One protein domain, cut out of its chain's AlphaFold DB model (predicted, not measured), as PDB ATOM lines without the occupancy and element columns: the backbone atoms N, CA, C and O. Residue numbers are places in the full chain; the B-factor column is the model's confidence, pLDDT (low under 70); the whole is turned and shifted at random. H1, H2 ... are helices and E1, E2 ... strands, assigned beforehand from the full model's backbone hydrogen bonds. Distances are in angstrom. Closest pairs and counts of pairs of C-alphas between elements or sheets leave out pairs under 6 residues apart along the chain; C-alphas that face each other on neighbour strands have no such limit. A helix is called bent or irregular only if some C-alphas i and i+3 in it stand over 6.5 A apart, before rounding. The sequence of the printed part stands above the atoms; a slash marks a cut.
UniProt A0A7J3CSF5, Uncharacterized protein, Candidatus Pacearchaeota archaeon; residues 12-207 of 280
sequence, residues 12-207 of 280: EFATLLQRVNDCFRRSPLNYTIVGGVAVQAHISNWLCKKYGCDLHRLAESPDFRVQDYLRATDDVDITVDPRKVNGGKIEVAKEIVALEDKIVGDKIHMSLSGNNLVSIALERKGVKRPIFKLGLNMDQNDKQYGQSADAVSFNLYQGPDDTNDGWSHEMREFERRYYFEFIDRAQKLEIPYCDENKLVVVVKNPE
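Overview. This is residues 12 to 207 of the 280 residues of an uncharacterized protein of Candidatus Pacearchaeota archaeon (UniProt A0A7J3CSF5). A strongly twisted sheet of six strands curls like part of a barrel round helix H1, with the hairpin E7 and E8 along another side of H1. H4 packs on H1 and the sheet, H2 and small H3 pack on the hairpin, and H5 reaches away from the E1 and E2 side. The 196 printed residues hold five named helices and eight named strands, in the order H1 E1 H2 H3 E2 H4 E3 E4 E5 E6 H5 E7 E8; the class is mixed, helices and strands. The sheet runs E1 E2 E6 E5 E4 E3, mixed. The whole is compact, radius of gyration of the C-alphas 17.2 A, spanning 45 by 43 by 30 A.

Along the chain. Look first for the sheet: E1 is residues 30 to 34, E2 75 to 81, E6 151 to 157, E5 131 to 136, E4 117 to 124, 21.9 A long, and E3 108 to 110. Find C-alpha 12 at (10.662, 15.523, 16.398); from there H1, residues 12 to 25, runs 20.0 A. H2 is residues 35 to 51, 24.8 A; H3 55 to 59; H4 88 to 104, 25.1 A; H5 169 to 184, 23.7 A. E7, residues 187 to 194, spans 21.1 A, and E8, residues 197 to 203, ends at C-alpha 203 (14.451, 31.306, 6.327).

Arrangement. E3 E4 E5 E6 form a meander, each strand the antiparallel neighbour of the one before; look at N 118 and O 109, 2.8 A, N 133 and O 121, 2.8 A, and N 152 and O 132, 2.8 A. E2 is parallel to E6, with N 78 and O 155 2.9 A apart, and antiparallel to E1, with N 32 and O 79 2.8 A apart. H1 and H4 are on the same face, two layers. They touch at Arg 19 and Ile 103, closest C-alphas 5.7 A, at a steep tilt of 44 degrees, opposite ways. In the hairpin E7 and E8, N 189 and O 201 are 2.8 A apart. The closest C-alphas of H1 and E8 are Gln 18 and Leu 199, 6.0 A; of H2 and E7, Asn 45 and Ile 191, 5.0 A. H2 stands at the sheet's level, height 1.0 A, and touches H3, closest C-alphas Cys 48 and Leu 55, 6.1 A. H5 only grazes the sheet, with residues 179 to 184. It is irregular, C-alphas 177 and 180 being 8.0 A apart, with a kink of 47 degrees near residue 178. Every O i to N i+4 pair is within hydrogen-bond range in H1, H2, H3 and H4; in H5, 10 of 12 are.

Size, cuts and confidence. The farthest C-alphas, Asp 63 and Gly 87, are 53.5 A apart. The printed part has no cut. The links H3 to E2, E5 to E6 and E6 to H5 are long; residues 60 to 65 and 165 to 170 stand free. The mean pLDDT of the printed part is 90.6, and residues 138 to 149 are under 70.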
ATOM      1  N   GLU A  12       9.248  15.865  16.481       93.44
ATOM      2  CA  GLU A  12      10.662  15.523  16.398       93.44
ATOM      3  C   GLU A  12      11.394  16.369  15.354       93.44
ATOM      4  O   GLU A  12      12.540  16.777  15.571       93.44
ATOM      5  N   PHE A  13      10.722  16.694  14.248       95.69
ATOM      6  CA  PHE A  13      11.296  17.484  13.170       95.69
ATOM      7  C   PHE A  13      11.361  18.964  13.542       95.69
ATOM      8  O   PHE A  13      12.409  19.596  13.394       95.69
ATOM      9  N   ALA A  14      10.285  19.512  14.106       96.44
ATOM     10  CA  ALA A  14      10.273  20.874  14.624       96.44
ATOM     11  C   ALA A  14      11.315  21.055  15.743       96.44
ATOM     12  O   ALA A  14      12.048  22.048  15.759       96.44
ATOM     13  N   THR A  15      11.459  20.063  16.626       96.06
ATOM     14  CA  THR A  15      12.475  20.063  17.689       96.06
ATOM     15  C   THR A  15      13.890  20.034  17.109       96.06
ATOM     16  O   THR A  15      14.735  20.823  17.537       96.06
ATOM     17  N   LEU A  16      14.156  19.213  16.081       96.75
ATOM     18  CA  LEU A  16      15.428  19.244  15.348       96.75
ATOM     19  C   LEU A  16      15.716  20.645  14.788       96.75
ATOM     20  O   LEU A  16      16.817  21.163  14.972       96.75
ATOM     21  N   LEU A  17      14.746  21.283  14.135       98.06
ATOM     22  CA  LEU A  17      14.931  22.611  13.543       98.06
ATOM     23  C   LEU A  17      15.152  23.706  14.595       98.06
ATOM     24  O   LEU A  17      15.999  24.582  14.399       98.06
ATOM     25  N   GLN A  18      14.466  23.634  15.737       97.38
ATOM     26  CA  GLN A  18      14.714  24.533  16.863       97.38
ATOM     27  C   GLN A  18      16.145  24.369  17.394       97.38
ATOM     28  O   GLN A  18      16.855  25.359  17.590       97.38
ATOM     29  N   ARG A  19      16.610  23.122  17.549       96.56
ATOM     30  CA  ARG A  19      17.991  22.810  17.951       96.56
ATOM     31  C   ARG A  19      19.012  23.355  16.958       96.56
ATOM     32  O   ARG A  19      20.008  23.941  17.383       96.56
ATOM     33  N   VAL A  20      18.757  23.208  15.657       97.44
ATOM     34  CA  VAL A  20      19.575  23.802  14.589       97.44
ATOM     35  C   VAL A  20      19.684  25.309  14.790       97.44
ATOM     36  O   VAL A  20      20.794  25.829  14.900       97.44
ATOM     37  N   ASN A  21      18.554  26.004  14.922       97.62
ATOM     38  CA  ASN A  21      18.545  27.450  15.113       97.62
ATOM     39  C   ASN A  21      19.311  27.889  16.370       97.62
ATOM     40  O   ASN A  21      20.116  28.823  16.313       97.62
ATOM     41  N   ASP A  22      19.116  27.199  17.494       96.62
ATOM     42  CA  ASP A  22      19.810  27.511  18.743       96.62
ATOM     43  C   ASP A  22      21.324  27.299  18.657       96.62
ATOM     44  O   ASP A  22      22.085  28.092  19.223       96.62
ATOM     45  N   CYS A  23      21.767  26.273  17.928       96.94
ATOM     46  CA  CYS A  23      23.184  25.998  17.722       96.94
ATOM     47  C   CYS A  23      23.831  27.027  16.789       96.94
ATOM     48  O   CYS A  23      24.881  27.574  17.130       96.94
ATOM     49  N   PHE A  24      23.193  27.347  15.660       95.88
ATOM     50  CA  PHE A  24      23.704  28.349  14.722       95.88
ATOM     51  C   PHE A  24      23.737  29.757  15.324       95.88
ATOM     52  O   PHE A  24      24.719  30.468  15.146       95.88
ATOM     53  N   ARG A  25      22.736  30.158  16.122       94.56
ATOM     54  CA  ARG A  25      22.724  31.473  16.798       94.56
ATOM     55  C   ARG A  25      23.930  31.695  17.722       94.56
ATOM     56  O   ARG A  25      24.284  32.835  18.007       94.56
ATOM     57  N   ARG A  26      24.534  30.613  18.218       93.12
ATOM     58  CA  ARG A  26      25.720  30.626  19.092       93.12
ATOM     59  C   ARG A  26      27.021  30.346  18.327       93.12
ATOM     60  O   ARG A  26      28.062  30.165  18.955       93.12
ATOM     61  N   SER A  27      26.960  30.253  17.001       92.50
ATOM     62  CA  SER A  27      28.097  30.009  16.116       92.50
ATOM     63  C   SER A  27      28.478  31.293  15.373       92.50
ATOM     64  O   SER A  27      27.625  32.155  15.160       92.50
ATOM     65  N   PRO A  28      29.747  31.440  14.947       91.19
ATOM     66  CA  PRO A  28      30.132  32.490  14.004       91.19
ATOM     67  C   PRO A  28      29.489  32.324  12.615       91.19
ATOM     68  O   PRO A  28      29.492  33.269  11.826       91.19
ATOM     69  N   LEU A  29      28.946  31.141  12.300       92.69
ATOM     70  CA  LEU A  29      28.263  30.874  11.040       92.69
ATOM     71  C   LEU A  29      26.842  31.438  11.050       92.69
ATOM     72  O   LEU A  29      25.970  30.980  11.786       92.69
ATOM     73  N   ASN A  30      26.591  32.382  10.147       93.31
ATOM     74  CA  ASN A  30      25.231  32.729   9.763       93.31
ATOM     75  C   ASN A  30      24.665  31.641   8.841       93.31
ATOM     76  O   ASN A  30      25.397  31.013   8.074       93.31
ATOM     77  N   TYR A  31      23.349  31.445   8.889       96.69
ATOM     78  CA  TYR A  31      22.670  30.446   8.074       96.69
ATOM     79  C   TYR A  31      21.297  30.927   7.623       96.69
ATOM     80  O   TYR A  31      20.725  31.880   8.159       96.69
ATOM     81  N   THR A  32      20.758  30.252   6.620       97.88
ATOM     82  CA  THR A  32      19.397  30.446   6.139       97.88
ATOM     83  C   THR A  32      18.857  29.106   5.670       97.88
ATOM     84  O   THR A  32      19.449  28.460   4.808       97.88
ATOM     85  N   ILE A  33      17.726  28.681   6.226       98.19
ATOM     86  CA  ILE A  33      16.977  27.532   5.719       98.19
ATOM     87  C   ILE A  33      16.301  27.941   4.407       98.19
ATOM     88  O   ILE A  33      15.666  28.996   4.301       98.19
ATOM     89  N   VAL A  34      16.438  27.092   3.395       96.38
ATOM     90  CA  VAL A  34      15.864  27.278   2.059       96.38
ATOM     91  C   VAL A  34      15.026  26.048   1.676       96.38
ATOM     92  O   VAL A  34      14.726  25.193   2.509       96.38
ATOM     93  N   GLY A  35      14.588  25.962   0.418       94.19
ATOM     94  CA  GLY A  35      13.928  24.756  -0.086       94.19
ATOM     95  C   GLY A  35      12.551  24.498   0.536       94.19
ATOM     96  O   GLY A  35      11.790  25.430   0.788       94.19
ATOM     97  N   GLY A  36      12.200  23.220   0.716       95.12
ATOM     98  CA  GLY A  36      10.867  22.803   1.174       95.12
ATOM     99  C   GLY A  36      10.531  23.276   2.589       95.12
ATOM    100  O   GLY A  36       9.431  23.774   2.819       95.12
ATOM    101  N   VAL A  37      11.492  23.214   3.512       97.31
ATOM    102  CA  VAL A  37      11.291  23.643   4.905       97.31
ATOM    103  C   VAL A  37      10.997  25.142   4.993       97.31
ATOM    104  O   VAL A  37      10.108  25.545   5.736       97.31
ATOM    105  N   ALA A  38      11.670  25.973   4.190       97.94
ATOM    106  CA  ALA A  38      11.379  27.408   4.139       97.94
ATOM    107  C   ALA A  38       9.954  27.706   3.637       97.94
ATOM    108  O   ALA A  38       9.290  28.592   4.171       97.94
ATOM    109  N   VAL A  39       9.464  26.950   2.644       96.88
ATOM    110  CA  VAL A  39       8.076  27.066   2.151       96.88
ATOM    111  C   VAL A  39       7.095  26.724   3.263       96.88
ATOM    112  O   VAL A  39       6.185  27.505   3.537       96.88
ATOM    113  N   GLN A  40       7.307  25.581   3.923       97.12
ATOM    114  CA  GLN A  40       6.468  25.159   5.038       97.12
ATOM    115  C   GLN A  40       6.477  26.205   6.157       97.12
ATOM    116  O   GLN A  40       5.417  26.533   6.666       97.12
ATOM    117  N   ALA A  41       7.628  26.798   6.490       98.25
ATOM    118  CA  ALA A  41       7.736  27.786   7.564       98.25
ATOM    119  C   ALA A  41       6.881  29.038   7.313       98.25
ATOM    120  O   ALA A  41       6.180  29.500   8.217       98.25
ATOM    121  N   HIS A  42       6.893  29.568   6.083       98.19
ATOM    122  CA  HIS A  42       6.030  30.694   5.709       98.19
ATOM    123  C   HIS A  42       4.551  30.315   5.757       98.19
ATOM    124  O   HIS A  42       3.763  31.036   6.368       98.19
ATOM    125  N   ILE A  43       4.183  29.165   5.182       97.38
ATOM    126  CA  ILE A  43       2.794  28.686   5.180       97.38
ATOM    127  C   ILE A  43       2.300  28.460   6.610       97.38
ATOM    128  O   ILE A  43       1.258  28.999   6.967       97.38
ATOM    129  N   SER A  44       3.049  27.744   7.450       97.50
ATOM    130  CA  SER A  44       2.704  27.505   8.855       97.50
ATOM    131  C   SER A  44       2.493  28.812   9.611       97.50
ATOM    132  O   SER A  44       1.481  28.966  10.291       97.50
ATOM    133  N   ASN A  45       3.392  29.790   9.450       97.56
ATOM    134  CA  ASN A  45       3.247  31.103  10.081       97.56
ATOM    135  C   ASN A  45       1.960  31.820   9.633       97.56
ATOM    136  O   ASN A  45       1.238  32.392  10.448       97.56
ATOM    137  N   TRP A  46       1.655  31.792   8.335       97.00
ATOM    138  CA  TRP A  46       0.442  32.398   7.789       97.00
ATOM    139  C   TRP A  46      -0.834  31.679   8.216       97.00
ATOM    140  O   TRP A  46      -1.816  32.348   8.527       97.00
ATOM    141  N   LEU A  47      -0.824  30.346   8.277       95.69
ATOM    142  CA  LEU A  47      -1.942  29.558   8.790       95.69
ATOM    143  C   LEU A  47      -2.214  29.909  10.255       95.69
ATOM    144  O   LEU A  47      -3.341  30.274  10.580       95.69
ATOM    145  N   CYS A  48      -1.186  29.922  11.109       95.25
ATOM    146  CA  CYS A  48      -1.338  30.297  12.518       95.25
ATOM    147  C   CYS A  48      -1.942  31.703  12.670       95.25
ATOM    148  O   CYS A  48      -2.867  31.916  13.450       95.25
ATOM    149  N   LYS A  49      -1.488  32.670  11.859       93.50
ATOM    150  CA  LYS A  49      -2.059  34.028  11.839       93.50
ATOM    151  C   LYS A  49      -3.509  34.062  11.361       93.50
ATOM    152  O   LYS A  49      -4.315  34.778  11.941       93.50
ATOM    153  N   LYS A  50      -3.835  33.318  10.301       92.88
ATOM    154  CA  LYS A  50      -5.172  33.281   9.694       92.88
ATOM    155  C   LYS A  50      -6.209  32.671  10.638       92.88
ATOM    156  O   LYS A  50      -7.318  33.185  10.719       92.88
ATOM    157  N   TYR A  51      -5.851  31.584  11.319       92.88
ATOM    158  CA  TYR A  51      -6.755  30.854  12.209       92.88
ATOM    159  C   TYR A  51      -6.668  31.308  13.673       92.88
ATOM    160  O   TYR A  51      -7.531  30.952  14.469       92.88
ATOM    161  N   GLY A  52      -5.670  32.125  14.029       93.25
ATOM    162  CA  GLY A  52      -5.525  32.680  15.375       93.25
ATOM    163  C   GLY A  52      -5.139  31.646  16.435       93.25
ATOM    164  O   GLY A  52      -5.454  31.833  17.607       93.25
ATOM    165  N   CYS A  53      -4.478  30.558  16.040       94.94
ATOM    166  CA  CYS A  53      -4.022  29.489  16.928       94.94
ATOM    167  C   CYS A  53      -2.633  28.982  16.522       94.94
ATOM    168  O   CYS A  53      -2.086  29.381  15.492       94.94
ATOM    169  N   ASP A  54      -2.036  28.151  17.369       96.31
ATOM    170  CA  ASP A  54      -0.737  27.535  17.117       96.31
ATOM    171  C   ASP A  54      -0.809  26.324  16.172       96.31
ATOM    172  O   ASP A  54      -1.878  25.767  15.897       96.31
ATOM    173  N   LEU A  55       0.353  25.946  15.635       95.88
ATOM    174  CA  LEU A  55       0.472  24.898  14.626       95.88
ATOM    175  C   LEU A  55       0.071  23.514  15.156       95.88
ATOM    176  O   LEU A  55      -0.534  22.750  14.406       95.88
ATOM    177  N   HIS A  56       0.368  23.203  16.419       93.69
ATOM    178  CA  HIS A  56       0.011  21.929  17.045       93.69
ATOM    179  C   HIS A  56      -1.510  21.785  17.147       93.69
ATOM    180  O   HIS A  56      -2.071  20.805  16.664       93.69
ATOM    181  N   ARG A  57      -2.211  22.813  17.647       93.44
ATOM    182  CA  ARG A  57      -3.683  22.831  17.685       93.44
ATOM    183  C   ARG A  57      -4.309  22.746  16.294       93.44
ATOM    184  O   ARG A  57      -5.346  22.107  16.136       93.44
ATOM    185  N   LEU A  58      -3.703  23.378  15.283       94.25
ATOM    186  CA  LEU A  58      -4.148  23.224  13.894       94.25
ATOM    187  C   LEU A  58      -3.978  21.789  13.391       94.25
ATOM    188  O   LEU A  58      -4.858  21.296  12.696       94.25
ATOM    189  N   ALA A  59      -2.867  21.130  13.725       92.88
ATOM    190  CA  ALA A  59      -2.579  19.762  13.297       92.88
ATOM    191  C   ALA A  59      -3.509  18.721  13.936       92.88
ATOM    192  O   ALA A  59      -3.805  17.708  13.305       92.88
ATOM    193  N   GLU A  60      -3.988  18.987  15.150       90.81
ATOM    194  CA  GLU A  60      -4.923  18.126  15.886       90.81
ATOM    195  C   GLU A  60      -6.401  18.433  15.599       90.81
ATOM    196  O   GLU A  60      -7.293  17.722  16.069       90.81
ATOM    197  N   SER A  61      -6.691  19.493  14.842       92.88
ATOM    198  CA  SER A  61      -8.064  19.900  14.556       92.88
ATOM    199  C   SER A  61      -8.776  18.878  13.654       92.88
ATOM    200  O   SER A  61      -8.266  18.541  12.586       92.88
ATOM    201  N   PRO A  62      -9.994  18.419  14.003       91.50
ATOM    202  CA  PRO A  62     -10.757  17.506  13.148       91.50
ATOM    203  C   PRO A  62     -11.256  18.169  11.853       91.50
ATOM    204  O   PRO A  62     -11.502  17.477  10.867       91.50
ATOM    205  N   ASP A  63     -11.383  19.499  11.845       92.38
ATOM    206  CA  ASP A  63     -11.924  20.279  10.725       92.38
ATOM    207  C   ASP A  63     -10.828  20.874   9.827       92.38
ATOM    208  O   ASP A  63     -11.119  21.535   8.826       92.38
ATOM    209  N   PHE A  64      -9.557  20.670  10.180       92.62
ATOM    210  CA  PHE A  64      -8.426  21.236   9.463       92.62
ATOM    211  C   PHE A  64      -7.298  20.220   9.324       92.62
ATOM    212  O   PHE A  64      -6.721  19.757  10.300       92.62
ATOM    213  N   ARG A  65      -6.923  19.917   8.082       91.81
ATOM    214  CA  ARG A  65      -5.850  18.971   7.795       91.81
ATOM    215  C   ARG A  65      -4.589  19.701   7.346       91.81
ATOM    216  O   ARG A  65      -4.447  20.058   6.179       91.81
ATOM    217  N   VAL A  66      -3.636  19.886   8.261       90.50
ATOM    218  CA  VAL A  66      -2.358  20.577   7.985       90.50
ATOM    219  C   VAL A  66      -1.594  19.955   6.804       90.50
ATOM    220  O   VAL A  66      -0.948  20.671   6.039       90.50
ATOM    221  N   GLN A  67      -1.702  18.640   6.603       89.25
ATOM    222  CA  GLN A  67      -1.007  17.909   5.535       89.25
ATOM    223  C   GLN A  67      -1.507  18.266   4.126       89.25
ATOM    224  O   GLN A  67      -0.787  18.029   3.156       89.25
ATOM    225  N   ASP A  68      -2.695  18.864   3.998       89.19
ATOM    226  CA  ASP A  68      -3.184  19.382   2.713       89.19
ATOM    227  C   ASP A  68      -2.447  20.677   2.306       89.19
ATOM    228  O   ASP A  68      -2.469  21.074   1.140       89.19
ATOM    229  N   TYR A  69      -1.744  21.312   3.252       91.00
ATOM    230  CA  TYR A  69      -1.020  22.572   3.065       91.00
ATOM    231  C   TYR A  69       0.501  22.417   3.162       91.00
ATOM    232  O   TYR A  69       1.244  23.090   2.443       91.00
ATOM    233  N   LEU A  70       0.982  21.536   4.044       92.94
ATOM    234  CA  LEU A  70       2.406  21.306   4.272       92.94
ATOM    235  C   LEU A  70       2.871  20.049   3.537       92.94
ATOM    236  O   LEU A  70       2.690  18.923   3.998       92.94
ATOM    237  N   ARG A  71       3.529  20.242   2.390       91.25
ATOM    238  CA  ARG A  71       4.147  19.136   1.654       91.25
ATOM    239  C   ARG A  71       5.362  18.611   2.414       91.25
ATOM    240  O   ARG A  71       6.373  19.308   2.509       91.25
ATOM    241  N   ALA A  72       5.273  17.371   2.885       92.25
ATOM    242  CA  ALA A  72       6.331  16.727   3.650       92.25
ATOM    243  C   ALA A  72       7.658  16.575   2.862       92.25
ATOM    244  O   ALA A  72       7.671  16.544   1.623       92.25
ATOM    245  N   THR A  73       8.777  16.504   3.586       92.44
ATOM    246  CA  THR A  73      10.157  16.533   3.074       92.44
ATOM    247  C   THR A  73      11.059  15.555   3.828       92.44
ATOM    248  O   THR A  73      10.849  15.300   5.007       92.44
ATOM    249  N   ASP A  74      12.065  14.999   3.164       90.69
ATOM    250  CA  ASP A  74      13.075  14.100   3.746       90.69
ATOM    251  C   ASP A  74      14.417  14.807   4.018       90.69
ATOM    252  O   ASP A  74      15.376  14.208   4.522       90.69
ATOM    253  N   ASP A  75      14.509  16.085   3.655       95.00
ATOM    254  CA  ASP A  75      15.715  16.879   3.783       95.00
ATOM    255  C   ASP A  75      15.483  18.320   4.257       95.00
ATOM    256  O   ASP A  75      14.379  18.872   4.204       95.00
ATOM    257  N   VAL A  76      16.570  18.917   4.750       97.38
ATOM    258  CA  VAL A  76      16.661  20.332   5.113       97.38
ATOM    259  C   VAL A  76      17.772  20.965   4.281       97.38
ATOM    260  O   VAL A  76      18.952  20.671   4.470       97.38
ATOM    261  N   ASP A  77      17.401  21.841   3.351       96.81
ATOM    262  CA  ASP A  77      18.360  22.648   2.601       96.81
ATOM    263  C   ASP A  77      18.774  23.869   3.439       96.81
ATOM    264  O   ASP A  77      17.924  24.658   3.863       96.81
ATOM    265  N   ILE A  78      20.077  24.055   3.656       97.44
ATOM    266  CA  ILE A  78      20.623  25.163   4.445       97.44
ATOM    267  C   ILE A  78      21.741  25.840   3.661       97.44
ATOM    268  O   ILE A  78      22.717  25.212   3.254       97.44
ATOM    269  N   THR A  79      21.614  27.148   3.494       96.50
ATOM    270  CA  THR A  79      22.663  28.016   2.972       96.50
ATOM    271  C   THR A  79      23.450  28.598   4.142       96.50
ATOM    272  O   THR A  79      22.860  29.117   5.089       96.50
ATOM    273  N   VAL A  80      24.775  28.517   4.085       95.62
ATOM    274  CA  VAL A  80      25.683  28.976   5.144       95.62
ATOM    275  C   VAL A  80      26.475  30.189   4.662       95.62
ATOM    276  O   VAL A  80      26.909  30.232   3.512       95.62
ATOM    277  N   ASP A  81      26.693  31.180   5.525       94.75
ATOM    278  CA  ASP A  81      27.527  32.343   5.212       94.75
ATOM    279  C   ASP A  81      28.986  32.118   5.637       94.75
ATOM    280  O   ASP A  81      29.316  32.264   6.821       94.75
ATOM    281  N   PRO A  82      29.898  31.803   4.702       93.00
ATOM    282  CA  PRO A  82      31.305  31.645   5.038       93.00
ATOM    283  C   PRO A  82      32.007  32.976   5.351       93.00
ATOM    284  O   PRO A  82      33.105  32.944   5.904       93.00
ATOM    285  N   ARG A  83      31.428  34.148   5.021       92.81
ATOM    286  CA  ARG A  83      32.130  35.451   5.105       92.81
ATOM    287  C   ARG A  83      32.548  35.824   6.529       92.81
ATOM    288  O   ARG A  83      33.464  36.620   6.696       92.81
ATOM    289  N   LYS A  84      31.882  35.268   7.546       85.75
ATOM    290  CA  LYS A  84      32.139  35.566   8.965       85.75
ATOM    291  C   LYS A  84      33.143  34.629   9.637       85.75
ATOM    292  O   LYS A  84      33.493  34.855  10.793       85.75
ATOM    293  N   VAL A  85      33.612  33.595   8.941       89.06
ATOM    294  CA  VAL A  85      34.582  32.645   9.496       89.06
ATOM    295  C   VAL A  85      35.984  33.001   9.025       89.06
ATOM    296  O   VAL A  85      36.322  32.891   7.847       89.06
ATOM    297  N   ASN A  86      36.826  33.397   9.977       80.25
ATOM    298  CA  ASN A  86      38.246  33.610   9.732       80.25
ATOM    299  C   ASN A  86      38.922  32.259   9.436       80.25
ATOM    300  O   ASN A  86      38.782  31.327  10.218       80.25
ATOM    301  N   GLY A  87      39.670  32.153   8.332       78.88
ATOM    302  CA  GLY A  87      40.457  30.952   7.995       78.88
ATOM    303  C   GLY A  87      39.935  30.100   6.827       78.88
ATOM    304  O   GLY A  87      40.502  29.050   6.523       78.88
ATOM    305  N   GLY A  88      38.907  30.564   6.109       86.44
ATOM    306  CA  GLY A  88      38.490  29.984   4.826       86.44
ATOM    307  C   GLY A  88      37.761  28.638   4.938       86.44
ATOM    308  O   GLY A  88      37.189  28.300   5.972       86.44
ATOM    309  N   LYS A  89      37.753  27.855   3.846       89.62
ATOM    310  CA  LYS A  89      36.904  26.650   3.697       89.62
ATOM    311  C   LYS A  89      37.128  25.582   4.776       89.62
ATOM    312  O   LYS A  89      36.180  24.908   5.165       89.62
ATOM    313  N   ILE A  90      38.363  25.418   5.254       93.25
ATOM    314  CA  ILE A  90      38.695  24.419   6.283       93.25
ATOM    315  C   ILE A  90      38.070  24.799   7.628       93.25
ATOM    316  O   ILE A  90      37.505  23.937   8.295       93.25
ATOM    317  N   GLU A  91      38.129  26.073   8.016       94.12
ATOM    318  CA  GLU A  91      37.526  26.529   9.273       94.12
ATOM    319  C   GLU A  91      35.998  26.484   9.207       94.12
ATOM    320  O   GLU A  91      35.364  26.005  10.141       94.12
ATOM    321  N   VAL A  92      35.398  26.838   8.063       94.38
ATOM    322  CA  VAL A  92      33.953  26.642   7.838       94.38
ATOM    323  C   VAL A  92      33.565  25.171   8.023       94.38
ATOM    324  O   VAL A  92      32.596  24.869   8.716       94.38
ATOM    325  N   ALA A  93      34.343  24.240   7.462       94.81
ATOM    326  CA  ALA A  93      34.095  22.808   7.611       94.81
ATOM    327  C   ALA A  93      34.203  22.329   9.071       94.81
ATOM    328  O   ALA A  93      33.380  21.524   9.508       94.81
ATOM    329  N   LYS A  94      35.189  22.825   9.832       95.38
ATOM    330  CA  LYS A  94      35.339  22.518  11.264       95.38
ATOM    331  C   LYS A  94      34.163  23.043  12.083       95.38
ATOM    332  O   LYS A  94      33.645  22.311  12.923       95.38
ATOM    333  N   GLU A  95      33.719  24.269  11.815       95.75
ATOM    334  CA  GLU A  95      32.561  24.870  12.484       95.75
ATOM    335  C   GLU A  95      31.271  24.091  12.199       95.75
ATOM    336  O   GLU A  95      30.505  23.822  13.121       95.75
ATOM    337  N   ILE A  96      31.058  23.645  10.955       96.12
ATOM    338  CA  ILE A  96      29.924  22.777  10.595       96.12
ATOM    339  C   ILE A  96      29.978  21.457  11.373       96.12
ATOM    340  O   ILE A  96      29.001  21.065  12.004       96.12
ATOM    341  N   VAL A  97      31.138  20.803  11.398       96.31
ATOM    342  CA  VAL A  97      31.352  19.557  12.148       96.31
ATOM    343  C   VAL A  97      31.077  19.740  13.645       96.31
ATOM    344  O   VAL A  97      30.460  18.872  14.262       96.31
ATOM    345  N   ALA A  98      31.500  20.863  14.229       95.94
ATOM    346  CA  ALA A  98      31.233  21.182  15.627       95.94
ATOM    347  C   ALA A  98      29.747  21.501  15.883       95.94
ATOM    348  O   ALA A  98      29.217  21.170  16.944       95.94
ATOM    349  N   LEU A  99      29.064  22.139  14.928       96.75
ATOM    350  CA  LEU A  99      27.622  22.381  14.980       96.75
ATOM    351  C   LEU A  99      26.826  21.077  14.965       96.75
ATOM    352  O   LEU A  99      25.893  20.948  15.752       96.75
ATOM    353  N   GLU A 100      27.206  20.106  14.132       96.94
ATOM    354  CA  GLU A 100      26.564  18.784  14.084       96.94
ATOM    355  C   GLU A 100      26.582  18.101  15.462       96.94
ATOM    356  O   GLU A 100      25.544  17.632  15.930       96.94
ATOM    357  N   ASP A 101      27.724  18.126  16.159       96.19
ATOM    358  CA  ASP A 101      27.847  17.549  17.505       96.19
ATOM    359  C   ASP A 101      26.992  18.315  18.538       96.19
ATOM    360  O   ASP A 101      26.341  17.711  19.395       96.19
ATOM    361  N   LYS A 102      26.940  19.653  18.438       96.88
ATOM    362  CA  LYS A 102      26.112  20.502  19.315       96.88
ATOM    363  C   LYS A 102      24.615  20.280  19.100       96.88
ATOM    364  O   LYS A 102      23.865  20.296  20.078       96.88
ATOM    365  N   ILE A 103      24.174  20.070  17.857       96.56
ATOM    366  CA  ILE A 103      22.769  19.783  17.529       96.56
ATOM    367  C   ILE A 103      22.321  18.518  18.264       96.56
ATOM    368  O   ILE A 103      21.297  18.559  18.948       96.56
ATOM    369  N   VAL A 104      23.131  17.452  18.202       94.50
ATOM    370  CA  VAL A 104      22.886  16.179  18.902       94.50
ATOM    371  C   VAL A 104      22.833  16.369  20.419       94.50
ATOM    372  O   VAL A 104      21.845  15.976  21.042       94.50
ATOM    373  N   GLY A 105      23.863  16.982  21.018       91.31
ATOM    374  CA  GLY A 105      23.947  17.195  22.468       91.31
ATOM    375  C   GLY A 105      23.710  15.912  23.278       91.31
ATOM    376  O   GLY A 105      24.271  14.863  22.964       91.31
ATOM    377  N   ASP A 106      22.820  15.984  24.273       85.94
ATOM    378  CA  ASP A 106      22.460  14.872  25.173       85.94
ATOM    379  C   ASP A 106      21.597  13.776  24.515       85.94
ATOM    380  O   ASP A 106      21.095  12.877  25.188       85.94
ATOM    381  N   LYS A 107      21.438  13.825  23.184       84.75
ATOM    382  CA  LYS A 107      20.657  12.918  22.326       84.75
ATOM    383  C   LYS A 107      19.159  12.864  22.594       84.75
ATOM    384  O   LYS A 107      18.444  12.552  21.656       84.75
ATOM    385  N   ILE A 108      18.674  13.138  23.801       89.38
ATOM    386  CA  ILE A 108      17.248  13.192  24.134       89.38
ATOM    387  C   ILE A 108      16.896  14.614  24.553       89.38
ATOM    388  O   ILE A 108      17.586  15.224  25.367       89.38
ATOM    389  N   HIS A 109      15.805  15.123  24.001       91.81
ATOM    390  CA  HIS A 109      15.323  16.482  24.194       91.81
ATOM    391  C   HIS A 109      13.829  16.439  24.501       91.81
ATOM    392  O   HIS A 109      13.124  15.557  24.017       91.81
ATOM    393  N   MET A 110      13.331  17.392  25.283       93.19
ATOM    394  CA  MET A 110      11.887  17.616  25.359       93.19
ATOM    395  C   MET A 110      11.407  18.175  24.014       93.19
ATOM    396  O   MET A 110      12.083  19.042  23.448       93.19
ATOM    397  N   SER A 111      10.282  17.682  23.491       93.69
ATOM    398  CA  SER A 111       9.678  18.235  22.276       93.69
ATOM    399  C   SER A 111       9.268  19.692  22.479       93.69
ATOM    400  O   SER A 111       9.031  20.140  23.603       93.69
ATOM    401  N   LEU A 112       9.117  20.433  21.380       91.69
ATOM    402  CA  LEU A 112       8.536  21.780  21.420       91.69
ATOM    403  C   LEU A 112       7.136  21.804  22.044       91.69
ATOM    404  O   LEU A 112       6.814  22.770  22.726       91.69
ATOM    405  N   SER A 113       6.333  20.753  21.844       91.44
ATOM    406  CA  SER A 113       5.017  20.608  22.478       91.44
ATOM    407  C   SER A 113       5.081  20.391  23.994       91.44
ATOM    408  O   SER A 113       4.102  20.627  24.691       91.44
ATOM    409  N   GLY A 114       6.218  19.918  24.518       89.38
ATOM    410  CA  GLY A 114       6.351  19.449  25.899       89.38
ATOM    411  C   GLY A 114       5.720  18.076  26.164       89.38
ATOM    412  O   GLY A 114       5.854  17.555  27.268       89.38
ATOM    413  N   ASN A 115       5.062  17.477  25.166       87.19
ATOM    414  CA  ASN A 115       4.311  16.229  25.320       87.19
ATOM    415  C   ASN A 115       5.150  14.976  25.058       87.19
ATOM    416  O   ASN A 115       4.755  13.882  25.454       87.19
ATOM    417  N   ASN A 116       6.288  15.124  24.377       88.75
ATOM    418  CA  ASN A 116       7.062  14.003  23.867       88.75
ATOM    419  C   ASN A 116       8.547  14.133  24.214       88.75
ATOM    420  O   ASN A 116       9.102  15.229  24.309       88.75
ATOM    421  N   LEU A 117       9.225  12.991  24.328       90.62
ATOM    422  CA  LEU A 117      10.687  12.946  24.314       90.62
ATOM    423  C   LEU A 117      11.170  12.713  22.883       90.62
ATOM    424  O   LEU A 117      10.764  11.756  22.229       90.62
ATOM    425  N   VAL A 118      12.068  13.569  22.409       91.25
ATOM    426  CA  VAL A 118      12.640  13.515  21.063       91.25
ATOM    427  C   VAL A 118      14.084  13.052  21.147       91.25
ATOM    428  O   VAL A 118      14.931  13.725  21.734       91.25
ATOM    429  N   SER A 119      14.391  11.924  20.514       91.44
ATOM    430  CA  SER A 119      15.770  11.495  20.303       91.44
ATOM    431  C   SER A 119      16.327  12.075  19.000       91.44
ATOM    432  O   SER A 119      15.697  11.947  17.954       91.44
ATOM    433  N   ILE A 120      17.508  12.689  19.059       92.69
ATOM    434  CA  ILE A 120      18.265  13.204  17.915       92.69
ATOM    435  C   ILE A 120      19.641  12.546  17.944       92.69
ATOM    436  O   ILE A 120      20.430  12.768  18.863       92.69
ATOM    437  N   ALA A 121      19.953  11.752  16.925       92.50
ATOM    438  CA  ALA A 121      21.253  11.109  16.776       92.50
ATOM    439  C   ALA A 121      21.870  11.442  15.418       92.50
ATOM    440  O   ALA A 121      21.175  11.496  14.408       92.50
ATOM    441  N   LEU A 122      23.187  11.626  15.369       93.31
ATOM    442  CA  LEU A 122      23.902  11.771  14.104       93.31
ATOM    443  C   LEU A 122      24.212  10.380  13.543       93.31
ATOM    444  O   LEU A 122      24.997   9.632  14.124       93.31
ATOM    445  N   GLU A 123      23.586  10.030  12.421       92.62
ATOM    446  CA  GLU A 123      23.856   8.781  11.703       92.62
ATOM    447  C   GLU A 123      25.089   8.916  10.815       92.62
ATOM    448  O   GLU A 123      25.947   8.034  10.780       92.62
ATOM    449  N   ARG A 124      25.182  10.034  10.092       92.62
ATOM    450  CA  ARG A 124      26.320  10.327   9.229       92.62
ATOM    451  C   ARG A 124      26.769  11.754   9.449       92.62
ATOM    452  O   ARG A 124      26.041  12.683   9.126       92.62
ATOM    453  N   LYS A 125      27.998  11.904   9.929       94.50
ATOM    454  CA  LYS A 125      28.697  13.187   9.989       94.50
ATOM    455  C   LYS A 125      29.074  13.642   8.582       94.50
ATOM    456  O   LYS A 125      29.461  12.803   7.762       94.50
ATOM    457  N   GLY A 126      28.992  14.932   8.273       93.06
ATOM    458  CA  GLY A 126      29.424  15.366   6.948       93.06
ATOM    459  C   GLY A 126      29.212  16.832   6.633       93.06
ATOM    460  O   GLY A 126      28.095  17.308   6.591       93.06
ATOM    461  N   VAL A 127      30.284  17.474   6.179       92.12
ATOM    462  CA  VAL A 127      30.344  18.911   5.886       92.12
ATOM    463  C   VAL A 127      29.266  19.380   4.895       92.12
ATOM    464  O   VAL A 127      28.706  20.446   5.087       92.12
ATOM    465  N   LYS A 128      28.931  18.600   3.856       92.50
ATOM    466  CA  LYS A 128      27.855  18.950   2.902       92.50
ATOM    467  C   LYS A 128      26.529  18.247   3.162       92.50
ATOM    468  O   LYS A 128      25.485  18.741   2.747       92.50
ATOM    469  N   ARG A 129      26.581  17.042   3.736       94.88
ATOM    470  CA  ARG A 129      25.414  16.157   3.797       94.88
ATOM    471  C   ARG A 129      25.361  15.293   5.055       94.88
ATOM    472  O   ARG A 129      25.427  14.055   4.930       94.88
ATOM    473  N   PRO A 130      25.262  15.909   6.244       96.62
ATOM    474  CA  PRO A 130      25.054  15.153   7.460       96.62
ATOM    475  C   PRO A 130      23.646  14.540   7.467       96.62
ATOM    476  O   PRO A 130      22.737  15.020   6.786       96.62
ATOM    477  N   ILE A 131      23.482  13.429   8.182       95.62
ATOM    478  CA  ILE A 131      22.209  12.715   8.325       95.62
ATOM    479  C   ILE A 131      21.916  12.544   9.808       95.62
ATOM    480  O   ILE A 131      22.730  11.976  10.540       95.62
ATOM    481  N   PHE A 132      20.740  13.004  10.215       94.00
ATOM    482  CA  PHE A 132      20.220  12.876  11.566       94.00
ATOM    483  C   PHE A 132      19.118  11.825  11.596       94.00
ATOM    484  O   PHE A 132      18.270  11.782  10.712       94.00
ATOM    485  N   LYS A 133      19.131  10.992  12.627       92.38
ATOM    486  CA  LYS A 133      18.072  10.053  12.970       92.38
ATOM    487  C   LYS A 133      17.222  10.654  14.068       92.38
ATOM    488  O   LYS A 133      17.769  11.110  15.077       92.38
ATOM    489  N   LEU A 134      15.914  10.633  13.855       90.69
ATOM    490  CA  LEU A 134      14.936  11.122  14.809       90.69
ATOM    491  C   LEU A 134      14.141   9.956  15.397       90.69
ATOM    492  O   LEU A 134      13.997   8.902  14.777       90.69
ATOM    493  N   GLY A 135      13.635  10.150  16.608       86.88
ATOM    494  CA  GLY A 135      12.724   9.212  17.256       86.88
ATOM    495  C   GLY A 135      11.875   9.925  18.296       86.88
ATOM    496  O   GLY A 135      12.346  10.881  18.912       86.88
ATOM    497  N   LEU A 136      10.647   9.455  18.485       86.69
ATOM    498  CA  LEU A 136       9.660  10.025  19.400       86.69
ATOM    499  C   LEU A 136       9.337   9.010  20.504       86.69
ATOM    500  O   LEU A 136       9.164   7.829  20.213       86.69
ATOM    501  N   ASN A 137       9.249   9.467  21.755       81.69
ATOM    502  CA  ASN A 137       8.853   8.679  22.930       81.69
ATOM    503  C   ASN A 137       9.623   7.361  23.092       81.69
ATOM    504  O   ASN A 137       9.066   6.334  23.472       81.69
ATOM    505  N   MET A 138      10.920   7.403  22.792       67.69
ATOM    506  CA  MET A 138      11.802   6.247  22.920       67.69
ATOM    507  C   MET A 138      11.993   5.911  24.404       67.69
ATOM    508  O   MET A 138      12.360   6.781  25.199       67.69
ATOM    509  N   ASP A 139      11.749   4.655  24.772       60.53
ATOM    510  CA  ASP A 139      11.939   4.162  26.134       60.53
ATOM    511  C   ASP A 139      13.437   4.198  26.493       60.53
ATOM    512  O   ASP A 139      14.278   3.698  25.744       60.53
ATOM    513  N   GLN A 140      13.799   4.794  27.634       55.00
ATOM    514  CA  GLN A 140      15.206   4.963  28.042       55.00
ATOM    515  C   GLN A 140      15.928   3.621  28.250       55.00
ATOM    516  O   GLN A 140      17.159   3.558  28.203       55.00
ATOM    517  N   ASN A 141      15.165   2.548  28.481       53.94
ATOM    518  CA  ASN A 141      15.687   1.195  28.661       53.94
ATOM    519  C   ASN A 141      15.928   0.453  27.344       53.94
ATOM    520  O   ASN A 141      16.657  -0.547  27.337       53.94
ATOM    521  N   ASP A 142      15.360   0.929  26.236       51.84
ATOM    522  CA  ASP A 142      15.561   0.301  24.944       51.84
ATOM    523  C   ASP A 142      16.902   0.766  24.364       51.84
ATOM    524  O   ASP A 142      17.047   1.809  23.727       51.84
ATOM    525  N   LYS A 143      17.951  -0.027  24.619       50.75
ATOM    526  CA  LYS A 143      19.307   0.208  24.085       50.75
ATOM    527  C   LYS A 143      19.356   0.166  22.554       50.75
ATOM    528  O   LYS A 143      20.410   0.431  21.975       50.75
ATOM    529  N   GLN A 144      18.248  -0.160  21.892       47.41
ATOM    530  CA  GLN A 144      18.089  -0.073  20.451       47.41
ATOM    531  C   GLN A 144      17.591   1.313  20.034       47.41
ATOM    532  O   GLN A 144      16.554   1.467  19.393       47.41
ATOM    533  N   TYR A 145      18.407   2.333  20.310       49.16
ATOM    534  CA  TYR A 145      18.311   3.588  19.574       49.16
ATOM    535  C   TYR A 145      18.424   3.284  18.071       49.16
ATOM    536  O   TYR A 145      19.516   3.024  17.568       49.16
ATOM    537  N   GLY A 146      17.303   3.309  17.345       43.66
ATOM    538  CA  GLY A 146      17.324   3.367  15.886       43.66
ATOM    539  C   GLY A 146      16.761   2.190  15.092       43.66
ATOM    540  O   GLY A 146      17.135   2.072  13.927       43.66
ATOM    541  N   GLN A 147      15.866   1.355  15.637       46.06
ATOM    542  CA  GLN A 147      15.171   0.353  14.802       46.06
ATOM    543  C   GLN A 147      13.944   0.884  14.039       46.06
ATOM    544  O   GLN A 147      13.600   0.316  13.007       46.06
ATOM    545  N   SER A 148      13.365   2.019  14.444       50.09
ATOM    546  CA  SER A 148      12.356   2.755  13.656       50.09
ATOM    547  C   SER A 148      12.798   4.177  13.289       50.09
ATOM    548  O   SER A 148      11.955   5.025  13.017       50.09
ATOM    549  N   ALA A 149      14.103   4.472  13.343       56.69
ATOM    550  CA  ALA A 149      14.582   5.842  13.190       56.69
ATOM    551  C   ALA A 149      14.559   6.286  11.730       56.69
ATOM    552  O   ALA A 149      15.445   5.967  10.928       56.69
ATOM    553  N   ASP A 150      13.531   7.058  11.442       78.31
ATOM    554  CA  ASP A 150      13.393   7.869  10.261       78.31
ATOM    555  C   ASP A 150      14.520   8.924  10.213       78.31
ATOM    556  O   ASP A 150      14.947   9.486  11.230       78.31
ATOM    557  N   ALA A 151      15.104   9.102   9.025       88.88
ATOM    558  CA  ALA A 151      16.325   9.876   8.831       88.88
ATOM    559  C   ALA A 151      16.055  11.162   8.046       88.88
ATOM    560  O   ALA A 151      15.401  11.139   7.004       88.88
ATOM    561  N   VAL A 152      16.642  12.262   8.511       93.25
ATOM    562  CA  VAL A 152      16.628  13.581   7.874       93.25
ATOM    563  C   VAL A 152      18.025  13.884   7.355       93.25
ATOM    564  O   VAL A 152      18.991  13.919   8.123       93.25
ATOM    565  N   SER A 153      18.154  14.141   6.054       95.69
ATOM    566  CA  SER A 153      19.428  14.609   5.494       95.69
ATOM    567  C   SER A 153      19.481  16.128   5.427       95.69
ATOM    568  O   SER A 153      18.530  16.757   4.984       95.69
ATOM    569  N   PHE A 154      20.591  16.739   5.825       96.81
ATOM    570  CA  PHE A 154      20.802  18.161   5.556       96.81
ATOM    571  C   PHE A 154      21.575  18.311   4.253       96.81
ATOM    572  O   PHE A 154      22.493  17.537   4.002       96.81
ATOM    573  N   ASN A 155      21.232  19.302   3.436       95.94
ATOM    574  CA  ASN A 155      22.036  19.723   2.293       95.94
ATOM    575  C   ASN A 155      22.621  21.099   2.627       95.94
ATOM    576  O   ASN A 155      21.901  22.097   2.634       95.94
ATOM    577  N   LEU A 156      23.912  21.135   2.951       96.00
ATOM    578  CA  LEU A 156      24.618  22.344   3.369       96.00
ATOM    579  C   LEU A 156      25.350  22.956   2.172       96.00
ATOM    580  O   LEU A 156      26.321  22.373   1.686       96.00
ATOM    581  N   TYR A 157      24.901  24.129   1.730       94.44
ATOM    582  CA  TYR A 157      25.542  24.927   0.684       94.44
ATOM    583  C   TYR A 157      26.443  25.980   1.343       94.44
ATOM    584  O   TYR A 157      25.987  26.715   2.220       94.44
ATOM    585  N   GLN A 158      27.724  26.027   0.966       92.94
ATOM    586  CA  GLN A 158      28.778  26.756   1.703       92.94
ATOM    587  C   GLN A 158      29.417  27.912   0.932       92.94
ATOM    588  O   GLN A 158      30.528  28.349   1.239       92.94
ATOM    589  N   GLY A 159      28.745  28.403  -0.096       91.31
ATOM    590  CA  GLY A 159      29.186  29.555  -0.860       91.31
ATOM    591  C   GLY A 159      28.519  29.619  -2.229       91.31
ATOM    592  O   GLY A 159      27.866  28.663  -2.643       91.31
ATOM    593  N   PRO A 160      28.741  30.720  -2.961       89.69
ATOM    594  CA  PRO A 160      28.138  30.944  -4.275       89.69
ATOM    595  C   PRO A 160      28.537  29.875  -5.307       89.69
ATOM    596  O   PRO A 160      27.780  29.595  -6.228       89.69
ATOM    597  N   ASP A 161      29.698  29.239  -5.137       89.12
ATOM    598  CA  ASP A 161      30.174  28.168  -6.022       89.12
ATOM    599  C   ASP A 161      29.691  26.771  -5.616       89.12
ATOM    600  O   ASP A 161      29.856  25.813  -6.369       89.12
ATOM    601  N   ASP A 162      29.116  26.633  -4.422       86.94
ATOM    602  CA  ASP A 162      28.621  25.361  -3.908       86.94
ATOM    603  C   ASP A 162      27.178  25.152  -4.365       86.94
ATOM    604  O   ASP A 162      26.232  25.234  -3.588       86.94
ATOM    605  N   THR A 163      27.011  24.961  -5.671       81.75
ATOM    606  CA  THR A 163      25.710  24.728  -6.306       81.75
ATOM    607  C   THR A 163      25.516  23.246  -6.618       81.75
ATOM    608  O   THR A 163      26.450  22.446  -6.580       81.75
ATOM    609  N   ASN A 164      24.279  22.843  -6.910       80.25
ATOM    610  CA  ASN A 164      23.998  21.474  -7.330       80.25
ATOM    611  C   ASN A 164      24.330  21.306  -8.821       80.25
ATOM    612  O   ASN A 164      23.730  21.968  -9.667       80.25
ATOM    613  N   ASP A 165      25.235  20.384  -9.152       79.50
ATOM    614  CA  ASP A 165      25.661  20.132 -10.536       79.50
ATOM    615  C   ASP A 165      24.535  19.658 -11.466       79.50
ATOM    616  O   ASP A 165      24.640  19.803 -12.683       79.50
ATOM    617  N   GLY A 166      23.444  19.127 -10.904       83.56
ATOM    618  CA  GLY A 166      22.238  18.758 -11.643       83.56
ATOM    619  C   GLY A 166      21.305  19.932 -11.962       83.56
ATOM    620  O   GLY A 166      20.263  19.720 -12.581       83.56
ATOM    621  N   TRP A 167      21.614  21.155 -11.523       85.88
ATOM    622  CA  TRP A 167      20.854  22.348 -11.899       85.88
ATOM    623  C   TRP A 167      21.257  22.851 -13.286       85.88
ATOM    624  O   TRP A 167      22.408  22.723 -13.706       85.88
ATOM    625  N   SER A 168      20.300  23.463 -13.993       84.56
ATOM    626  CA  SER A 168      20.592  24.121 -15.266       84.56
ATOM    627  C   SER A 168      21.589  25.268 -15.062       84.56
ATOM    628  O   SER A 168      21.733  25.796 -13.955       84.56
ATOM    629  N   HIS A 169      22.305  25.646 -16.123       85.50
ATOM    630  CA  HIS A 169      23.325  26.693 -16.042       85.50
ATOM    631  C   HIS A 169      22.746  28.013 -15.514       85.50
ATOM    632  O   HIS A 169      23.309  28.600 -14.596       85.50
ATOM    633  N   GLU A 170      21.567  28.396 -16.002       84.94
ATOM    634  CA  GLU A 170      20.854  29.615 -15.614       84.94
ATOM    635  C   GLU A 170      20.526  29.623 -14.119       84.94
ATOM    636  O   GLU A 170      20.652  30.646 -13.455       84.94
ATOM    637  N   MET A 171      20.141  28.466 -13.573       86.31
ATOM    638  CA  MET A 171      19.826  28.329 -12.155       86.31
ATOM    639  C   MET A 171      21.078  28.431 -11.278       86.31
ATOM    640  O   MET A 171      21.038  29.052 -10.216       86.31
ATOM    641  N   ARG A 172      22.190  27.820 -11.706       88.38
ATOM    642  CA  ARG A 172      23.462  27.921 -10.973       88.38
ATOM    643  C   ARG A 172      23.967  29.356 -10.952       88.38
ATOM    644  O   ARG A 172      24.334  29.833  -9.886       88.38
ATOM    645  N   GLU A 173      23.923  30.048 -12.088       87.38
ATOM    646  CA  GLU A 173      24.311  31.459 -12.170       87.38
ATOM    647  C   GLU A 173      23.389  32.356 -11.333       87.38
ATOM    648  O   GLU A 173      23.876  33.221 -10.607       87.38
ATOM    649  N   PHE A 174      22.075  32.102 -11.341       89.75
ATOM    650  CA  PHE A 174      21.119  32.810 -10.486       89.75
ATOM    651  C   PHE A 174      21.442  32.651  -8.989       89.75
ATOM    652  O   PHE A 174      21.566  33.648  -8.278       89.75
ATOM    653  N   GLU A 175      21.626  31.420  -8.495       90.12
ATOM    654  CA  GLU A 175      21.945  31.190  -7.073       90.12
ATOM    655  C   GLU A 175      23.324  31.732  -6.708       90.12
ATOM    656  O   GLU A 175      23.471  32.330  -5.647       90.12
ATOM    657  N   ARG A 176      24.320  31.580  -7.590       91.25
ATOM    658  CA  ARG A 176      25.669  32.119  -7.391       91.25
ATOM    659  C   ARG A 176      25.635  33.637  -7.226       91.25
ATOM    660  O   ARG A 176      26.243  34.162  -6.296       91.25
ATOM    661  N   ARG A 177      24.907  34.329  -8.107       90.25
ATOM    662  CA  ARG A 177      24.782  35.794  -8.120       90.25
ATOM    663  C   ARG A 177      24.150  36.323  -6.839       90.25
ATOM    664  O   ARG A 177      24.672  37.260  -6.244       90.25
ATOM    665  N   TYR A 178      23.048  35.714  -6.412       93.00
ATOM    666  CA  TYR A 178      22.254  36.209  -5.287       93.00
ATOM    667  C   TYR A 178      22.570  35.541  -3.946       93.00
ATOM    668  O   TYR A 178      21.937  35.868  -2.944       93.00
ATOM    669  N   TYR A 179      23.550  34.634  -3.896       94.88
ATOM    670  CA  TYR A 179      23.859  33.811  -2.725       94.88
ATOM    671  C   TYR A 179      23.915  34.618  -1.421       94.88
ATOM    672  O   TYR A 179      23.184  34.337  -0.472       94.88
ATOM    673  N   PHE A 180      24.764  35.646  -1.384       95.56
ATOM    674  CA  PHE A 180      24.957  36.465  -0.190       95.56
ATOM    675  C   PHE A 180      23.789  37.414   0.070       95.56
ATOM    676  O   PHE A 180      23.378  37.560   1.215       95.56
ATOM    677  N   GLU A 181      23.212  37.998  -0.982       95.44
ATOM    678  CA  GLU A 181      22.052  38.886  -0.867       95.44
ATOM    679  C   GLU A 181      20.858  38.162  -0.232       95.44
ATOM    680  O   GLU A 181      20.174  38.707   0.631       95.44
ATOM    681  N   PHE A 182      20.634  36.902  -0.602       95.81
ATOM    682  CA  PHE A 182      19.577  36.082  -0.024       95.81
ATOM    683  C   PHE A 182      19.802  35.749   1.451       95.81
ATOM    684  O   PHE A 182      18.829  35.696   2.202       95.81
ATOM    685  N   ILE A 183      21.052  35.546   1.874       95.75
ATOM    686  CA  ILE A 183      21.375  35.371   3.295       95.75
ATOM    687  C   ILE A 183      21.162  36.687   4.049       95.75
ATOM    688  O   ILE A 183      20.550  36.700   5.114       95.75
ATOM    689  N   ASP A 184      21.633  37.802   3.489       96.12
ATOM    690  CA  ASP A 184      21.542  39.123   4.116       96.12
ATOM    691  C   ASP A 184      20.080  39.589   4.262       96.12
ATOM    692  O   ASP A 184      19.743  40.302   5.208       96.12
ATOM    693  N   ARG A 185      19.186  39.135   3.371       96.12
ATOM    694  CA  ARG A 185      17.731  39.370   3.428       96.12
ATOM    695  C   ARG A 185      16.927  38.236   4.065       96.12
ATOM    696  O   ARG A 185      15.696  38.222   3.932       96.12
ATOM    697  N   ALA A 186      17.583  37.270   4.704       97.00
ATOM    698  CA  ALA A 186      16.890  36.189   5.386       97.00
ATOM    699  C   ALA A 186      16.001  36.735   6.510       97.00
ATOM    700  O   ALA A 186      16.323  37.710   7.192       97.00
ATOM    701  N   GLN A 187      14.860  36.087   6.711       97.06
ATOM    702  CA  GLN A 187      13.865  36.487   7.687       97.06
ATOM    703  C   GLN A 187      13.846  35.495   8.845       97.06
ATOM    704  O   GLN A 187      13.729  34.285   8.652       97.06
ATOM    705  N   LYS A 188      13.891  36.018  10.072       98.12
ATOM    706  CA  LYS A 188      13.544  35.242  11.263       98.12
ATOM    707  C   LYS A 188      12.022  35.107  11.334       98.12
ATOM    708  O   LYS A 188      11.319  36.114  11.426       98.12
ATOM    709  N   LEU A 189      11.525  33.877  11.316       98.00
ATOM    710  CA  LEU A 189      10.131  33.563  11.595       98.00
ATOM    711  C   LEU A 189      10.007  32.980  12.998       98.00
ATOM    712  O   LEU A 189      10.788  32.117  13.395       98.00
ATOM    713  N   GLU A 190       9.007  33.457  13.728       98.00
ATOM    714  CA  GLU A 190       8.565  32.867  14.986       98.00
ATOM    715  C   GLU A 190       7.175  32.280  14.754       98.00
ATOM    716  O   GLU A 190       6.194  33.018  14.675       98.00
ATOM    717  N   ILE A 191       7.110  30.966  14.577       98.12
ATOM    718  CA  ILE A 191       5.870  30.241  14.309       98.12
ATOM    719  C   ILE A 191       5.292  29.824  15.665       98.12
ATOM    720  O   ILE A 191       5.978  29.097  16.389       98.12
ATOM    721  N   PRO A 192       4.074  30.261  16.036       97.44
ATOM    722  CA  PRO A 192       3.393  29.738  17.217       97.44
ATOM    723  C   PRO A 192       3.249  28.221  17.074       97.44
ATOM    724  O   PRO A 192       2.603  27.757  16.134       97.44
ATOM    725  N   TYR A 193       3.915  27.455  17.938       96.69
ATOM    726  CA  TYR A 193       4.007  26.006  17.772       96.69
ATOM    727  C   TYR A 193       3.023  25.277  18.677       96.69
ATOM    728  O   TYR A 193       2.213  24.513  18.175       96.69
ATOM    729  N   CYS A 194       3.040  25.579  19.973       94.25
ATOM    730  CA  CYS A 194       2.041  25.155  20.952       94.25
ATOM    731  C   CYS A 194       1.999  26.198  22.074       94.25
ATOM    732  O   CYS A 194       3.046  26.767  22.372       94.25
ATOM    733  N   ASP A 195       0.846  26.432  22.703       86.38
ATOM    734  CA  ASP A 195       0.666  27.275  23.901       86.38
ATOM    735  C   ASP A 195       1.658  28.460  24.022       86.38
ATOM    736  O   ASP A 195       1.457  29.512  23.412       86.38
ATOM    737  N   GLU A 196       2.741  28.289  24.792       85.81
ATOM    738  CA  GLU A 196       3.772  29.305  25.059       85.81
ATOM    739  C   GLU A 196       5.058  29.144  24.221       85.81
ATOM    740  O   GLU A 196       5.905  30.044  24.191       85.81
ATOM    741  N   ASN A 197       5.214  28.027  23.507       94.94
ATOM    742  CA  ASN A 197       6.396  27.720  22.711       94.94
ATOM    743  C   ASN A 197       6.239  28.146  21.250       94.94
ATOM    744  O   ASN A 197       5.188  28.047  20.608       94.94
ATOM    745  N   LYS A 198       7.359  28.592  20.683       97.31
ATOM    746  CA  LYS A 198       7.457  28.997  19.284       97.31
ATOM    747  C   LYS A 198       8.583  28.234  18.614       97.31
ATOM    748  O   LYS A 198       9.678  28.155  19.168       97.31
ATOM    749  N   LEU A 199       8.343  27.770  17.394       98.00
ATOM    750  CA  LEU A 199       9.414  27.334  16.510       98.00
ATOM    751  C   LEU A 199      10.056  28.576  15.891       98.00
ATOM    752  O   LEU A 199       9.401  29.348  15.184       98.00
ATOM    753  N   VAL A 200      11.346  28.768  16.152       98.38
ATOM    754  CA  VAL A 200      12.117  29.878  15.595       98.38
ATOM    755  C   VAL A 200      13.047  29.367  14.506       98.38
ATOM    756  O   VAL A 200      13.957  28.587  14.776       98.38
ATOM    757  N   VAL A 201      12.866  29.866  13.286       98.31
ATOM    758  CA  VAL A 201      13.697  29.511  12.127       98.31
ATOM    759  C   VAL A 201      14.126  30.756  11.360       98.31
ATOM    760  O   VAL A 201      13.380  31.731  11.262       98.31
ATOM    761  N   VAL A 202      15.335  30.728  10.802       98.38
ATOM    762  CA  VAL A 202      15.825  31.758   9.877       98.38
ATOM    763  C   VAL A 202      15.692  31.214   8.463       98.38
ATOM    764  O   VAL A 202      16.350  30.235   8.118       98.38
ATOM    765  N   VAL A 203      14.822  31.815   7.654       98.31
ATOM    766  CA  VAL A 203      14.451  31.306   6.327       98.31
ATOM    767  C   VAL A 203      14.616  32.362   5.242       98.31
ATOM    768  O   VAL A 203      14.571  33.565   5.502       98.31
ATOM    769  N   LYS A 204      14.768  31.910   3.996       97.38
ATOM    770  CA  LYS A 204      14.722  32.780   2.810       97.38
ATOM    771  C   LYS A 204      13.379  33.517   2.769       97.38
ATOM    772  O   LYS A 204      12.342  32.899   3.025       97.38
ATOM    773  N   ASN A 205      13.374  34.817   2.472       96.94
ATOM    774  CA  ASN A 205      12.116  35.565   2.366       96.94
ATOM    775  C   ASN A 205      11.243  35.037   1.198       96.94
ATOM    776  O   ASN A 205      11.766  34.365   0.299       96.94
ATOM    777  N   PRO A 206       9.921  35.296   1.205       97.31
ATOM    778  CA  PRO A 206       9.004  34.711   0.230       97.31
ATOM    779  C   PRO A 206       9.320  35.065  -1.226       97.31
ATOM    780  O   PRO A 206       9.247  34.181  -2.077       97.31
ATOM    781  N   GLU A 207       9.696  36.314  -1.531       97.56
ATOM    782  CA  GLU A 207      10.037  36.723  -2.902       97.56
ATOM    783  C   GLU A 207      11.268  35.980  -3.423       97.56
ATOM    784  O   GLU A 207      11.249  35.442  -4.530       97.56
TER     785      GLU A 207